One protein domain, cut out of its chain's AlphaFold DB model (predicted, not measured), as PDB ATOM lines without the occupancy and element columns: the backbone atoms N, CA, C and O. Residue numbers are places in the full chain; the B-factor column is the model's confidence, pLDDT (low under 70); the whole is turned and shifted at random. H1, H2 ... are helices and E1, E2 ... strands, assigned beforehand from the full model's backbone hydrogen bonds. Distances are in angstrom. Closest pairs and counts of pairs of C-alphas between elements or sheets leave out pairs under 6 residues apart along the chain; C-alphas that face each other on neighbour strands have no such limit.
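AT A GLANCE: This is residues 14 to 109 of the 156 residues of an uncharacterized protein of Actinomadura coerulea (UniProt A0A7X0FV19). Two small three-stranded sheets, E4 E5 E6 and E1 E2 E3, lie face to face as a sandwich, with H1, H2 and the first part of H3 at the E4 E5 E6 sheet and residues 104 to 109 sticking out. The 96 printed residues include six named strands and three named helices, in the order E1 E2 E3 E4 H1 H2 E5 E6 H3, class mixed. The whole is compact, with a radius of gyration of the C-alphas of 13.3 A and spans of 45 by 30 by 24 A.

HOW THE PARTS SIT: One sheet, mixed, runs E4, residues 49 to 53, E5, residues 77 to 81, E6, residues 87 to 91. E4 and E5 are parallel, N 50 to O 77 at 2.9 A; E5 and E6 form an antiparallel hairpin, N 80 to O 89 at 2.8 A. The other sheet is a meander, each strand antiparallel to the one before: E1, residues 28 to 31, E2, residues 37 to 42, E3, residues 45 to 47, with N 30 to O 39 at 2.8 A and N 47 to O 40 at 2.9 A. The closest C-alphas of E2 and E4 are Ala 40 and Leu 49, 6.5 A. H1, residues 58 to 62, and H2, residues 65 to 72, stand between E4 and E5 in a strand-helix-strand unit, parallel strands joined through helices, with a right-handed crossover. H3, residues 93 to 108, touches H2 with residues 93 to 100 alone, closest C-alphas Ala 97 and Ala 72, 5.2 A. In H1, H2 and H3 every O i to N i+4 pair is within hydrogen-bond range.

IN THESE COORDINATES: E1 begins at C-alpha 28 (-22.954, -16.434, -50.885). E2 is 14.6 A long, and H3 is 22.0 A long, ending at C-alpha 108 (-50.004, -37.631, -52.933).

THE WHOLE: The farthest C-alphas, Ser 33 and Asp 109, are 45.9 A apart. The printed part has no cut, and its links are tight. Confidence is under 70 in residues 14 to 26 and 103 to 109.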
ATOM      1  N   PHE A  14     -17.946 -16.920 -46.706       37.97
ATOM      2  CA  PHE A  14     -17.943 -18.324 -47.103       37.97
ATOM      3  C   PHE A  14     -18.560 -18.433 -48.498       37.97
ATOM      4  O   PHE A  14     -19.780 -18.364 -48.679       37.97
ATOM      5  N   ILE A  15     -17.703 -18.618 -49.502       40.88
ATOM      6  CA  ILE A  15     -18.131 -19.067 -50.825       40.88
ATOM      7  C   ILE A  15     -18.309 -20.580 -50.737       40.88
ATOM      8  O   ILE A  15     -17.340 -21.339 -50.719       40.88
ATOM      9  N   LEU A  16     -19.559 -21.031 -50.681       41.31
ATOM     10  CA  LEU A  16     -19.871 -22.440 -50.864       41.31
ATOM     11  C   LEU A  16     -19.751 -22.764 -52.353       41.31
ATOM     12  O   LEU A  16     -20.702 -22.624 -53.118       41.31
ATOM     13  N   ALA A  17     -18.568 -23.220 -52.761       34.66
ATOM     14  CA  ALA A  17     -18.472 -24.101 -53.913       34.66
ATOM     15  C   ALA A  17     -19.191 -25.391 -53.507       34.66
ATOM     16  O   ALA A  17     -18.657 -26.181 -52.726       34.66
ATOM     17  N   LEU A  18     -20.451 -25.536 -53.932       38.34
ATOM     18  CA  LEU A  18     -21.215 -26.774 -53.788       38.34
ATOM     19  C   LEU A  18     -20.288 -27.926 -54.190       38.34
ATOM     20  O   LEU A  18     -19.790 -27.970 -55.314       38.34
ATOM     21  N   LYS A  19     -20.011 -28.826 -53.246       30.00
ATOM     22  CA  LYS A  19     -19.244 -30.050 -53.482       30.00
ATOM     23  C   LYS A  19     -20.156 -31.081 -54.155       30.00
ATOM     24  O   LYS A  19     -20.353 -32.165 -53.631       30.00
ATOM     25  N   ASP A  20     -20.739 -30.668 -55.270       29.92
ATOM     26  CA  ASP A  20     -21.441 -31.468 -56.259       29.92
ATOM     27  C   ASP A  20     -21.135 -30.801 -57.600       29.92
ATOM     28  O   ASP A  20     -21.323 -29.592 -57.758       29.92
ATOM     29  N   ASP A  21     -20.601 -31.584 -58.532       31.22
ATOM     30  CA  ASP A  21     -19.961 -31.188 -59.794       31.22
ATOM     31  C   ASP A  21     -20.899 -30.520 -60.833       31.22
ATOM     32  O   ASP A  21     -20.777 -30.752 -62.031       31.22
ATOM     33  N   ASN A  22     -21.843 -29.667 -60.419       30.92
ATOM     34  CA  ASN A  22     -22.659 -28.826 -61.307       30.92
ATOM     35  C   ASN A  22     -23.212 -27.563 -60.615       30.92
ATOM     36  O   ASN A  22     -24.357 -27.150 -60.808       30.92
ATOM     37  N   ALA A  23     -22.383 -26.915 -59.800       37.62
ATOM     38  CA  ALA A  23     -22.698 -25.640 -59.172       37.62
ATOM     39  C   ALA A  23     -22.665 -24.491 -60.195       37.62
ATOM     40  O   ALA A  23     -21.616 -23.899 -60.458       37.62
ATOM     41  N   GLY A  24     -23.816 -24.151 -60.772       40.47
ATOM     42  CA  GLY A  24     -23.989 -22.860 -61.440       40.47
ATOM     43  C   GLY A  24     -23.606 -21.683 -60.516       40.47
ATOM     44  O   GLY A  24     -23.496 -21.845 -59.298       40.47
ATOM     45  N   PRO A  25     -23.375 -20.479 -61.064       50.84
ATOM     46  CA  PRO A  25     -22.848 -19.357 -60.293       50.84
ATOM     47  C   PRO A  25     -23.781 -18.926 -59.146       50.84
ATOM     48  O   PRO A  25     -24.927 -18.573 -59.393       50.84
ATOM     49  N   GLY A  26     -23.236 -18.852 -57.920       66.88
ATOM     50  CA  GLY A  26     -23.358 -17.667 -57.054       66.88
ATOM     51  C   GLY A  26     -24.410 -17.649 -55.937       66.88
ATOM     52  O   GLY A  26     -25.266 -16.768 -55.949       66.88
ATOM     53  N   ILE A  27     -24.309 -18.527 -54.929       72.62
ATOM     54  CA  ILE A  27     -24.932 -18.290 -53.611       72.62
ATOM     55  C   ILE A  27     -23.829 -18.017 -52.582       72.62
ATOM     56  O   ILE A  27     -22.982 -18.872 -52.332       72.62
ATOM     57  N   THR A  28     -23.866 -16.839 -51.962       75.12
ATOM     58  CA  THR A  28     -22.954 -16.434 -50.885       75.12
ATOM     59  C   THR A  28     -23.721 -16.347 -49.577       75.12
ATOM     60  O   THR A  28     -24.735 -15.650 -49.508       75.12
ATOM     61  N   VAL A  29     -23.223 -17.006 -48.530       79.44
ATOM     62  CA  VAL A  29     -23.760 -16.897 -47.167       79.44
ATOM     63  C   VAL A  29     -22.758 -16.127 -46.323       79.44
ATOM     64  O   VAL A  29     -21.612 -16.544 -46.171       79.44
ATOM     65  N   ARG A  30     -23.185 -14.993 -45.768       79.88
ATOM     66  CA  ARG A  30     -22.370 -14.205 -44.842       79.88
ATOM     67  C   ARG A  30     -22.618 -14.701 -43.431       79.88
ATOM     68  O   ARG A  30     -23.775 -14.826 -43.016       79.88
ATOM     69  N   VAL A  31     -21.536 -14.938 -42.706       82.62
ATOM     70  CA  VAL A  31     -21.557 -15.358 -41.306       82.62
ATOM     71  C   VAL A  31     -20.915 -14.293 -40.420       82.62
ATOM     72  O   VAL A  31     -20.198 -13.422 -40.908       82.62
ATOM     73  N   ASP A  32     -21.203 -14.334 -39.123       80.75
ATOM     74  CA  ASP A  32     -20.477 -13.529 -38.140       80.75
ATOM     75  C   ASP A  32     -19.121 -14.161 -37.764       80.75
ATOM     76  O   ASP A  32     -18.764 -15.245 -38.229       80.75
ATOM     77  N   SER A  33     -18.369 -13.504 -36.875       78.44
ATOM     78  CA  SER A  33     -17.063 -13.979 -36.395       78.44
ATOM     79  C   SER A  33     -17.108 -15.313 -35.638       78.44
ATOM     80  O   SER A  33     -16.066 -15.892 -35.347       78.44
ATOM     81  N   GLU A  34     -18.296 -15.791 -35.269       75.88
ATOM     82  CA  GLU A  34     -18.493 -17.080 -34.609       75.88
ATOM     83  C   GLU A  34     -18.931 -18.179 -35.588       75.88
ATOM     84  O   GLU A  34     -19.049 -19.337 -35.178       75.88
ATOM     85  N   GLY A  35     -19.129 -17.844 -36.870       74.19
ATOM     86  CA  GLY A  35     -19.585 -18.755 -37.917       74.19
ATOM     87  C   GLY A  35     -21.107 -18.907 -37.988       74.19
ATOM     88  O   GLY A  35     -21.587 -19.882 -38.572       74.19
ATOM     89  N   ARG A  36     -21.876 -17.985 -37.389       81.25
ATOM     90  CA  ARG A  36     -23.347 -18.017 -37.411       81.25
ATOM     91  C   ARG A  36     -23.896 -17.321 -38.657       81.25
ATOM     92  O   ARG A  36     -23.416 -16.235 -38.986       81.25
ATOM     93  N   PRO A  37     -24.909 -17.883 -39.338       84.56
ATOM     94  CA  PRO A  37     -25.459 -17.297 -40.559       84.56
ATOM     95  C   PRO A  37     -26.162 -15.961 -40.284       84.56
ATOM     96  O   PRO A  37     -26.978 -15.856 -39.373       84.56
ATOM     97  N   GLN A  38     -25.859 -14.943 -41.095       85.31
ATOM     98  CA  GLN A  38     -26.429 -13.594 -40.987       85.31
ATOM     99  C   GLN A  38     -27.291 -13.245 -42.202       85.31
ATOM    100  O   GLN A  38     -28.446 -12.852 -42.064       85.31
ATOM    101  N   THR A  39     -26.738 -13.384 -43.409       83.88
ATOM    102  CA  THR A  39     -27.436 -13.043 -44.663       83.88
ATOM    103  C   THR A  39     -27.024 -13.982 -45.789       83.88
ATOM    104  O   THR A  39     -25.949 -14.576 -45.734       83.88
ATOM    105  N   ALA A  40     -27.855 -14.107 -46.823       83.12
ATOM    106  CA  ALA A  40     -27.476 -14.774 -48.060       83.12
ATOM    107  C   ALA A  40     -27.792 -13.914 -49.279       83.12
ATOM    108  O   ALA A  40     -28.719 -13.105 -49.282       83.12
ATOM    109  N   THR A  41     -26.999 -14.091 -50.327       81.31
ATOM    110  CA  THR A  41     -27.195 -13.458 -51.631       81.31
ATOM    111  C   THR A  41     -27.098 -14.531 -52.698       81.31
ATOM    112  O   THR A  41     -26.157 -15.318 -52.686       81.31
ATOM    113  N   GLY A  42     -28.088 -14.584 -53.577       79.69
ATOM    114  CA  GLY A  42     -28.104 -15.442 -54.752       79.69
ATOM    115  C   GLY A  42     -27.904 -14.647 -56.041       79.69
ATOM    116  O   GLY A  42     -27.718 -13.428 -56.002       79.69
ATOM    117  N   PRO A  43     -28.047 -15.306 -57.200       73.12
ATOM    118  CA  PRO A  43     -27.851 -14.681 -58.511       73.12
ATOM    119  C   PRO A  43     -28.784 -13.491 -58.767       73.12
ATOM    120  O   PRO A  43     -28.420 -12.543 -59.455       73.12
ATOM    121  N   SER A  44     -29.983 -13.534 -58.184       78.12
ATOM    122  CA  SER A  44     -31.034 -12.527 -58.363       78.12
ATOM    123  C   SER A  44     -31.085 -11.480 -57.240       78.12
ATOM    124  O   SER A  44     -32.022 -10.685 -57.196       78.12
ATOM    125  N   GLY A  45     -30.116 -11.478 -56.317       80.50
ATOM    126  CA  GLY A  45     -30.067 -10.555 -55.180       80.50
ATOM    127  C   GLY A  45     -30.236 -11.243 -53.825       80.50
ATOM    128  O   GLY A  45     -29.851 -12.397 -53.647       80.50
ATOM    129  N   ALA A  46     -30.757 -10.514 -52.836       83.31
ATOM    130  CA  ALA A  46     -30.857 -11.003 -51.462       83.31
ATOM    131  C   ALA A  46     -31.728 -12.267 -51.367       83.31
ATOM    132  O   ALA A  46     -32.865 -12.287 -51.842       83.31
ATOM    133  N   LEU A  47     -31.199 -13.301 -50.711       85.69
ATOM    134  CA  LEU A  47     -31.901 -14.547 -50.431       85.69
ATOM    135  C   LEU A  47     -32.275 -14.604 -48.945       85.69
ATOM    136  O   LEU A  47     -31.389 -14.594 -48.086       85.69
ATOM    137  N   PRO A  48     -33.576 -14.680 -48.621       89.31
ATOM    138  CA  PRO A  48     -34.041 -15.013 -47.284       89.31
ATOM    139  C   PRO A  48     -33.384 -16.293 -46.755       89.31
ATOM    140  O   PRO A  48     -33.297 -17.297 -47.467       89.31
ATOM    141  N   LEU A  49     -32.956 -16.247 -45.495       87.62
ATOM    142  CA  LEU A  49     -32.395 -17.382 -44.772       87.62
ATOM    143  C   LEU A  49     -33.455 -18.023 -43.882       87.62
ATOM    144  O   LEU A  49     -34.168 -17.325 -43.159       87.62
ATOM    145  N   HIS A  50     -33.496 -19.348 -43.878       92.62
ATOM    146  CA  HIS A  50     -34.191 -20.124 -42.865       92.62
ATOM    147  C   HIS A  50     -33.185 -21.026 -42.152       92.62
ATOM    148  O   HIS A  50     -32.527 -21.852 -42.781       92.62
ATOM    149  N   VAL A  51     -33.026 -20.819 -40.848       91.19
ATOM    150  CA  VAL A  51     -32.006 -21.496 -40.044       91.19
ATOM    151  C   VAL A  51     -32.663 -22.618 -39.256       91.19
ATOM    152  O   VAL A  51     -33.617 -22.383 -38.519       91.19
ATOM    153  N   LEU A  52     -32.140 -23.829 -39.411       89.81
ATOM    154  CA  LEU A  52     -32.630 -25.034 -38.754       89.81
ATOM    155  C   LEU A  52     -31.474 -25.782 -38.092       89.81
ATOM    156  O   LEU A  52     -30.319 -25.629 -38.480       89.81
ATOM    157  N   ALA A  53     -31.776 -26.610 -37.094       89.38
ATOM    158  CA  ALA A  53     -30.775 -27.487 -36.496       89.38
ATOM    159  C   ALA A  53     -30.263 -28.524 -37.513       89.38
ATOM    160  O   ALA A  53     -30.989 -28.924 -38.418       89.38
ATOM    161  N   GLU A  54     -29.038 -29.017 -37.336       86.50
ATOM    162  CA  GLU A  54     -28.438 -30.064 -38.178       86.50
ATOM    163  C   GLU A  54     -29.283 -31.344 -38.251       86.50
ATOM    164  O   GLU A  54     -29.311 -32.014 -39.276       86.50
ATOM    165  N   SER A  55     -30.024 -31.654 -37.185       82.44
ATOM    166  CA  SER A  55     -30.939 -32.795 -37.126       82.44
ATOM    167  C   SER A  55     -32.325 -32.517 -37.717       82.44
ATOM    168  O   SER A  55     -33.216 -33.353 -37.567       82.44
ATOM    169  N   ALA A  56     -32.557 -31.335 -38.294       81.81
ATOM    170  CA  ALA A  56     -33.857 -30.971 -38.834       81.81
ATOM    171  C   ALA A  56     -34.211 -31.816 -40.057       81.81
ATOM    172  O   ALA A  56     -33.369 -32.219 -40.860       81.81
ATOM    173  N   SER A  57     -35.504 -32.058 -40.194       81.75
ATOM    174  CA  SER A  57     -36.102 -32.851 -41.249       81.75
ATOM    175  C   SER A  57     -36.920 -31.974 -42.195       81.75
ATOM    176  O   SER A  57     -37.270 -30.830 -41.901       81.75
ATOM    177  N   LEU A  58     -37.323 -32.541 -43.332       80.00
ATOM    178  CA  LEU A  58     -38.252 -31.869 -44.244       80.00
ATOM    179  C   LEU A  58     -39.642 -31.648 -43.617       80.00
ATOM    180  O   LEU A  58     -40.387 -30.791 -44.087       80.00
ATOM    181  N   ALA A  59     -39.998 -32.369 -42.546       77.62
ATOM    182  CA  ALA A  59     -41.226 -32.099 -41.800       77.62
ATOM    183  C   ALA A  59     -41.162 -30.746 -41.076       77.62
ATOM    184  O   ALA A  59     -42.159 -30.028 -41.064       77.62
ATOM    185  N   ASP A  60     -39.991 -30.369 -40.557       81.19
ATOM    186  CA  ASP A  60     -39.776 -29.086 -39.882       81.19
ATOM    187  C   ASP A  60     -39.895 -27.915 -40.867       81.19
ATOM    188  O   ASP A  60     -40.513 -26.900 -40.564       81.19
ATOM    189  N   VAL A  61     -39.406 -28.099 -42.099       81.75
ATOM    190  CA  VAL A  61     -39.586 -27.136 -43.200       81.75
ATOM    191  C   VAL A  61     -41.069 -26.990 -43.572       81.75
ATOM    192  O   VAL A  61     -41.556 -25.877 -43.761       81.75
ATOM    193  N   ARG A  62     -41.806 -28.107 -43.667       80.69
ATOM    194  CA  ARG A  62     -43.239 -28.119 -44.032       80.69
ATOM    195  C   ARG A  62     -44.149 -27.570 -42.937       80.69
ATOM    196  O   ARG A  62     -45.262 -27.146 -43.242       80.69
ATOM    197  N   ALA A  63     -43.699 -27.594 -41.686       82.00
ATOM    198  CA  ALA A  63     -44.433 -27.016 -40.567       82.00
ATOM    199  C   ALA A  63     -44.571 -25.488 -40.693       82.00
ATOM    200  O   ALA A  63     -45.495 -24.923 -40.111       82.00
ATOM    201  N   ASP A  64     -43.703 -24.839 -41.480       85.06
ATOM    202  CA  ASP A  64     -43.793 -23.420 -41.815       85.06
ATOM    203  C   ASP A  64     -44.321 -23.216 -43.259       85.06
ATOM    204  O   ASP A  64     -43.602 -23.421 -44.252       85.06
ATOM    205  N   PRO A  65     -45.584 -22.768 -43.419       83.38
ATOM    206  CA  PRO A  65     -46.174 -22.511 -44.731       83.38
ATOM    207  C   PRO A  65     -45.465 -21.405 -45.523       83.38
ATOM    208  O   PRO A  65     -45.448 -21.452 -46.753       83.38
ATOM    209  N   GLN A  66     -44.875 -20.408 -44.851       87.38
ATOM    210  CA  GLN A  66     -44.158 -19.314 -45.513       87.38
ATOM    211  C   GLN A  66     -42.839 -19.811 -46.099       87.38
ATOM    212  O   GLN A  66     -42.490 -19.456 -47.227       87.38
ATOM    213  N   VAL A  67     -42.129 -20.663 -45.360       85.56
ATOM    214  CA  VAL A  67     -40.908 -21.322 -45.840       85.56
ATOM    215  C   VAL A  67     -41.235 -22.229 -47.018       85.56
ATOM    216  O   VAL A  67     -40.572 -22.142 -48.047       85.56
ATOM    217  N   THR A  68     -42.300 -23.025 -46.914       84.25
ATOM    218  CA  THR A  68     -42.738 -23.926 -47.989       84.25
ATOM    219  C   THR A  68     -43.097 -23.160 -49.267       84.25
ATOM    220  O   THR A  68     -42.647 -23.527 -50.352       84.25
ATOM    221  N   LEU A  69     -43.851 -22.059 -49.155       86.44
ATOM    222  CA  LEU A  69     -44.214 -21.211 -50.295       86.44
ATOM    223  C   LEU A  69     -42.976 -20.606 -50.971       86.44
ATOM    224  O   LEU A  69     -42.848 -20.635 -52.196       86.44
ATOM    225  N   ARG A  70     -42.041 -20.076 -50.176       86.44
ATOM    226  CA  ARG A  70     -40.798 -19.488 -50.697       86.44
ATOM    227  C   ARG A  70     -39.865 -20.543 -51.284       86.44
ATOM    228  O   ARG A  70     -39.185 -20.254 -52.263       86.44
ATOM    229  N   ALA A  71     -39.849 -21.752 -50.727       85.31
ATOM    230  CA  ALA A  71     -39.097 -22.883 -51.255       85.31
ATOM    231  C   ALA A  71     -39.639 -23.318 -52.619       85.31
ATOM    232  O   ALA A  71     -38.862 -23.443 -53.558       85.31
ATOM    233  N   ALA A  72     -40.963 -23.429 -52.772       83.38
ATOM    234  CA  ALA A  72     -41.591 -23.705 -54.065       83.38
ATOM    235  C   ALA A  72     -41.260 -22.629 -55.119       83.38
ATOM    236  O   ALA A  72     -41.057 -22.943 -56.289       83.38
ATOM    237  N   ALA A  73     -41.137 -21.366 -54.697       85.56
ATOM    238  CA  ALA A  73     -40.707 -20.258 -55.551       85.56
ATOM    239  C   ALA A  73     -39.178 -20.158 -55.744       85.56
ATOM    240  O   ALA A  73     -38.725 -19.261 -56.451       85.56
ATOM    241  N   LYS A  74     -38.377 -21.041 -55.125       83.56
ATOM    242  CA  LYS A  74     -36.900 -21.013 -55.131       83.56
ATOM    243  C   LYS A  74     -36.302 -19.704 -54.589       83.56
ATOM    244  O   LYS A  74     -35.253 -19.241 -55.026       83.56
ATOM    245  N   GLN A  75     -36.979 -19.099 -53.616       87.00
ATOM    246  CA  GLN A  75     -36.664 -17.790 -53.033       87.00
ATOM    247  C   GLN A  75     -36.202 -17.878 -51.574       87.00
ATOM    248  O   GLN A  75     -36.293 -16.901 -50.833       87.00
ATOM    249  N   ILE A  76     -35.752 -19.043 -51.117       87.12
ATOM    250  CA  ILE A  76     -35.265 -19.213 -49.749       87.12
ATOM    251  C   ILE A  76     -34.108 -20.191 -49.711       87.12
ATOM    252  O   ILE A  76     -34.105 -21.192 -50.426       87.12
ATOM    253  N   LEU A  77     -33.135 -19.885 -48.863       87.56
ATOM    254  CA  LEU A  77     -32.003 -20.744 -48.574       87.56
ATOM    255  C   LEU A  77     -32.176 -21.330 -47.174       87.56
ATOM    256  O   LEU A  77     -32.408 -20.584 -46.220       87.56
ATOM    257  N   VAL A  78     -32.038 -22.648 -47.042       87.69
ATOM    258  CA  VAL A  78     -32.052 -23.306 -45.731       87.69
ATOM    259  C   VAL A  78     -30.619 -23.547 -45.280       87.69
ATOM    260  O   VAL A  78     -29.803 -24.084 -46.026       87.69
ATOM    261  N   VAL A  79     -30.308 -23.147 -44.052       86.62
ATOM    262  CA  VAL A  79     -28.994 -23.326 -43.435       86.62
ATOM    263  C   VAL A  79     -29.152 -24.210 -42.210       86.62
ATOM    264  O   VAL A  79     -29.900 -23.881 -41.292       86.62
ATOM    265  N   LEU A  80     -28.440 -25.331 -42.208       86.00
ATOM    266  CA  LEU A  80     -28.389 -26.268 -41.097       86.00
ATOM    267  C   LEU A  80     -27.226 -25.894 -40.180       86.00
ATOM    268  O   LEU A  80     -26.083 -25.785 -40.640       86.00
ATOM    269  N   VAL A  81     -27.518 -25.698 -38.897       88.06
ATOM    270  CA  VAL A  81     -26.545 -25.262 -37.889       88.06
ATOM    271  C   VAL A  81     -26.371 -26.269 -36.759       88.06
ATOM    272  O   VAL A  81     -27.290 -27.018 -36.424       88.06
ATOM    273  N   ASP A  82     -25.193 -26.271 -36.138       89.56
ATOM    274  CA  ASP A  82     -24.937 -27.078 -34.943       89.56
ATOM    275  C   ASP A  82     -25.517 -26.465 -33.657       89.56
ATOM    276  O   ASP A  82     -26.181 -25.425 -33.656       89.56
ATOM    277  N   GLN A  83     -25.241 -27.111 -32.520       90.31
ATOM    278  CA  GLN A  83     -25.657 -26.630 -31.199       90.31
ATOM    279  C   GLN A  83     -25.069 -25.254 -30.837       90.31
ATOM    280  O   GLN A  83     -25.671 -24.527 -30.053       90.31
ATOM    281  N   ALA A  84     -23.929 -24.876 -31.423       90.06
ATOM    282  CA  ALA A  84     -23.314 -23.559 -31.270       90.06
ATOM    283  C   ALA A  84     -23.811 -22.546 -32.324       90.06
ATOM    284  O   ALA A  84     -23.264 -21.447 -32.416       90.06
ATOM    285  N   GLN A  85     -24.850 -22.892 -33.096       87.31
ATOM    286  CA  GLN A  85     -25.437 -22.091 -34.176       87.31
ATOM    287  C   GLN A  85     -24.490 -21.833 -35.357       87.31
ATOM    288  O   GLN A  85     -24.714 -20.918 -36.151       87.31
ATOM    289  N   ARG A  86     -23.441 -22.647 -35.509       81.56
ATOM    290  CA  ARG A  86     -22.491 -22.518 -36.618       81.56
ATOM    291  C   ARG A  86     -23.007 -23.225 -37.852       81.56
ATOM    292  O   ARG A  86     -23.552 -24.321 -37.740       81.56
ATOM    293  N   VAL A  87     -22.781 -22.635 -39.026       79.50
ATOM    294  CA  VAL A  87     -23.138 -23.258 -40.307       79.50
ATOM    295  C   VAL A  87     -22.451 -24.618 -40.434       79.50
ATOM    296  O   VAL A  87     -21.223 -24.711 -40.430       79.50
ATOM    297  N   LYS A  88     -23.252 -25.675 -40.567       84.88
ATOM    298  CA  LYS A  88     -22.788 -27.022 -40.910       84.88
ATOM    299  C   LYS A  88     -23.025 -27.301 -42.375       84.88
ATOM    300  O   LYS A  88     -22.077 -27.612 -43.093       84.88
ATOM    301  N   HIS A  89     -24.269 -27.149 -42.819       81.56
ATOM    302  CA  HIS A  89     -24.687 -27.418 -44.191       81.56
ATOM    303  C   HIS A  89     -25.622 -26.328 -44.704       81.56
ATOM    304  O   HIS A  89     -26.267 -25.614 -43.939       81.56
ATOM    305  N   VAL A  90     -25.698 -26.208 -46.023       83.19
ATOM    306  CA  VAL A  90     -26.585 -25.274 -46.709       83.19
ATOM    307  C   VAL A  90     -27.314 -26.038 -47.797       83.19
ATOM    308  O   VAL A  90     -26.696 -26.746 -48.589       83.19
ATOM    309  N   VAL A  91     -28.629 -25.887 -47.828       83.06
ATOM    310  CA  VAL A  91     -29.506 -26.500 -48.818       83.06
ATOM    311  C   VAL A  91     -29.915 -25.413 -49.800       83.06
ATOM    312  O   VAL A  91     -30.523 -24.411 -49.411       83.06
ATOM    313  N   SER A  92     -29.552 -25.598 -51.070       82.62
ATOM    314  CA  SER A  92     -29.892 -24.652 -52.132       82.62
ATOM    315  C   SER A  92     -31.413 -24.568 -52.331       82.62
ATOM    316  O   SER A  92     -32.120 -25.548 -52.067       82.62
ATOM    317  N   PRO A  93     -31.937 -23.431 -52.828       84.75
ATOM    318  CA  PRO A  93     -33.368 -23.294 -53.093       84.75
ATOM    319  C   PRO A  93     -33.882 -24.361 -54.071       84.75
ATOM    320  O   PRO A  93     -34.975 -24.886 -53.882       84.75
ATOM    321  N   ASP A  94     -33.080 -24.722 -55.080       82.00
ATOM    322  CA  ASP A  94     -33.409 -25.775 -56.043       82.00
ATOM    323  C   ASP A  94     -33.500 -27.158 -55.392       82.00
ATOM    324  O   ASP A  94     -34.506 -27.840 -55.568       82.00
ATOM    325  N   HIS A  95     -32.497 -27.560 -54.601       81.69
ATOM    326  CA  HIS A  95     -32.532 -28.853 -53.908       81.69
ATOM    327  C   HIS A  95     -33.694 -28.935 -52.918       81.69
ATOM    328  O   HIS A  95     -34.356 -29.967 -52.832       81.69
ATOM    329  N   LEU A  96     -33.981 -27.842 -52.207       82.00
ATOM    330  CA  LEU A  96     -35.111 -27.783 -51.287       82.00
ATOM    331  C   LEU A  96     -36.451 -27.924 -52.020       82.00
ATOM    332  O   LEU A  96     -37.313 -28.681 -51.575       82.00
ATOM    333  N   ALA A  97     -36.624 -27.215 -53.139       82.88
ATOM    334  CA  ALA A  97     -37.833 -27.296 -53.952       82.88
ATOM    335  C   ALA A  97     -38.059 -28.723 -54.474       82.88
ATOM    336  O   ALA A  97     -39.155 -29.258 -54.315       82.88
ATOM    337  N   THR A  98     -37.018 -29.359 -55.023       81.38
ATOM    338  CA  THR A  98     -37.080 -30.749 -55.498       81.38
ATOM    339  C   THR A  98     -37.454 -31.707 -54.370       81.38
ATOM    340  O   THR A  98     -38.419 -32.454 -54.504       81.38
ATOM    341  N   ALA A  99     -36.776 -31.631 -53.221       77.88
ATOM    342  CA  ALA A  99     -37.041 -32.514 -52.087       77.88
ATOM    343  C   ALA A  99     -38.472 -32.364 -51.530       77.88
ATOM    344  O   ALA A  99     -39.097 -33.343 -51.114       77.88
ATOM    345  N   LEU A 100     -39.022 -31.144 -51.532       78.62
ATOM    346  CA  LEU A 100     -40.406 -30.895 -51.121       78.62
ATOM    347  C   LEU A 100     -41.426 -31.431 -52.132       78.62
ATOM    348  O   LEU A 100     -42.475 -31.921 -51.710       78.62
ATOM    349  N   VAL A 101     -41.132 -31.361 -53.434       77.94
ATOM    350  CA  VAL A 101     -41.980 -31.937 -54.490       77.94
ATOM    351  C   VAL A 101     -41.958 -33.460 -54.427       77.94
ATOM    352  O   VAL A 101     -43.025 -34.062 -54.432       77.94
ATOM    353  N   GLU A 102     -40.790 -34.086 -54.293       70.38
ATOM    354  CA  GLU A 102     -40.663 -35.546 -54.200       70.38
ATOM    355  C   GLU A 102     -41.387 -36.102 -52.967       70.38
ATOM    356  O   GLU A 102     -42.151 -37.057 -53.072       70.38
ATOM    357  N   LEU A 103     -41.266 -35.460 -51.800       61.47
ATOM    358  CA  LEU A 103     -42.055 -35.832 -50.616       61.47
ATOM    359  C   LEU A 103     -43.540 -35.460 -50.709       61.47
ATOM    360  O   LEU A 103     -44.361 -35.979 -49.944       61.47
ATOM    361  N   GLY A 104     -43.883 -34.498 -51.562       53.97
ATOM    362  CA  GLY A 104     -45.256 -34.179 -51.932       53.97
ATOM    363  C   GLY A 104     -45.854 -35.309 -52.760       53.97
ATOM    364  O   GLY A 104     -46.879 -35.845 -52.368       53.97
ATOM    365  N   ALA A 105     -45.155 -35.739 -53.811       49.41
ATOM    366  CA  ALA A 105     -45.523 -36.861 -54.668       49.41
ATOM    367  C   ALA A 105     -45.636 -38.167 -53.870       49.41
ATOM    368  O   ALA A 105     -46.665 -38.821 -53.928       49.41
ATOM    369  N   VAL A 106     -44.681 -38.473 -52.984       47.91
ATOM    370  CA  VAL A 106     -44.726 -39.682 -52.136       47.91
ATOM    371  C   VAL A 106     -45.894 -39.677 -51.130       47.91
ATOM    372  O   VAL A 106     -46.300 -40.736 -50.663       47.91
ATOM    373  N   ARG A 107     -46.466 -38.511 -50.786       43.16
ATOM    374  CA  ARG A 107     -47.690 -38.417 -49.955       43.16
ATOM    375  C   ARG A 107     -48.974 -38.168 -50.749       43.16
ATOM    376  O   ARG A 107     -50.049 -38.347 -50.185       43.16
ATOM    377  N   SER A 108     -48.876 -37.746 -52.005       35.34
ATOM    378  CA  SER A 108     -50.004 -37.631 -52.933       35.34
ATOM    379  C   SER A 108     -50.239 -38.926 -53.717       35.34
ATOM    380  O   SER A 108     -51.349 -39.138 -54.186       35.34
ATOM    381  N   ASP A 109     -49.267 -39.839 -53.738       40.88
ATOM    382  CA  ASP A 109     -49.396 -41.202 -54.255       40.88
ATOM    383  C   ASP A 109     -49.778 -42.180 -53.138       40.88
ATOM    384  O   ASP A 109     -49.039 -43.101 -52.796       40.88
TER     385      ASP A 109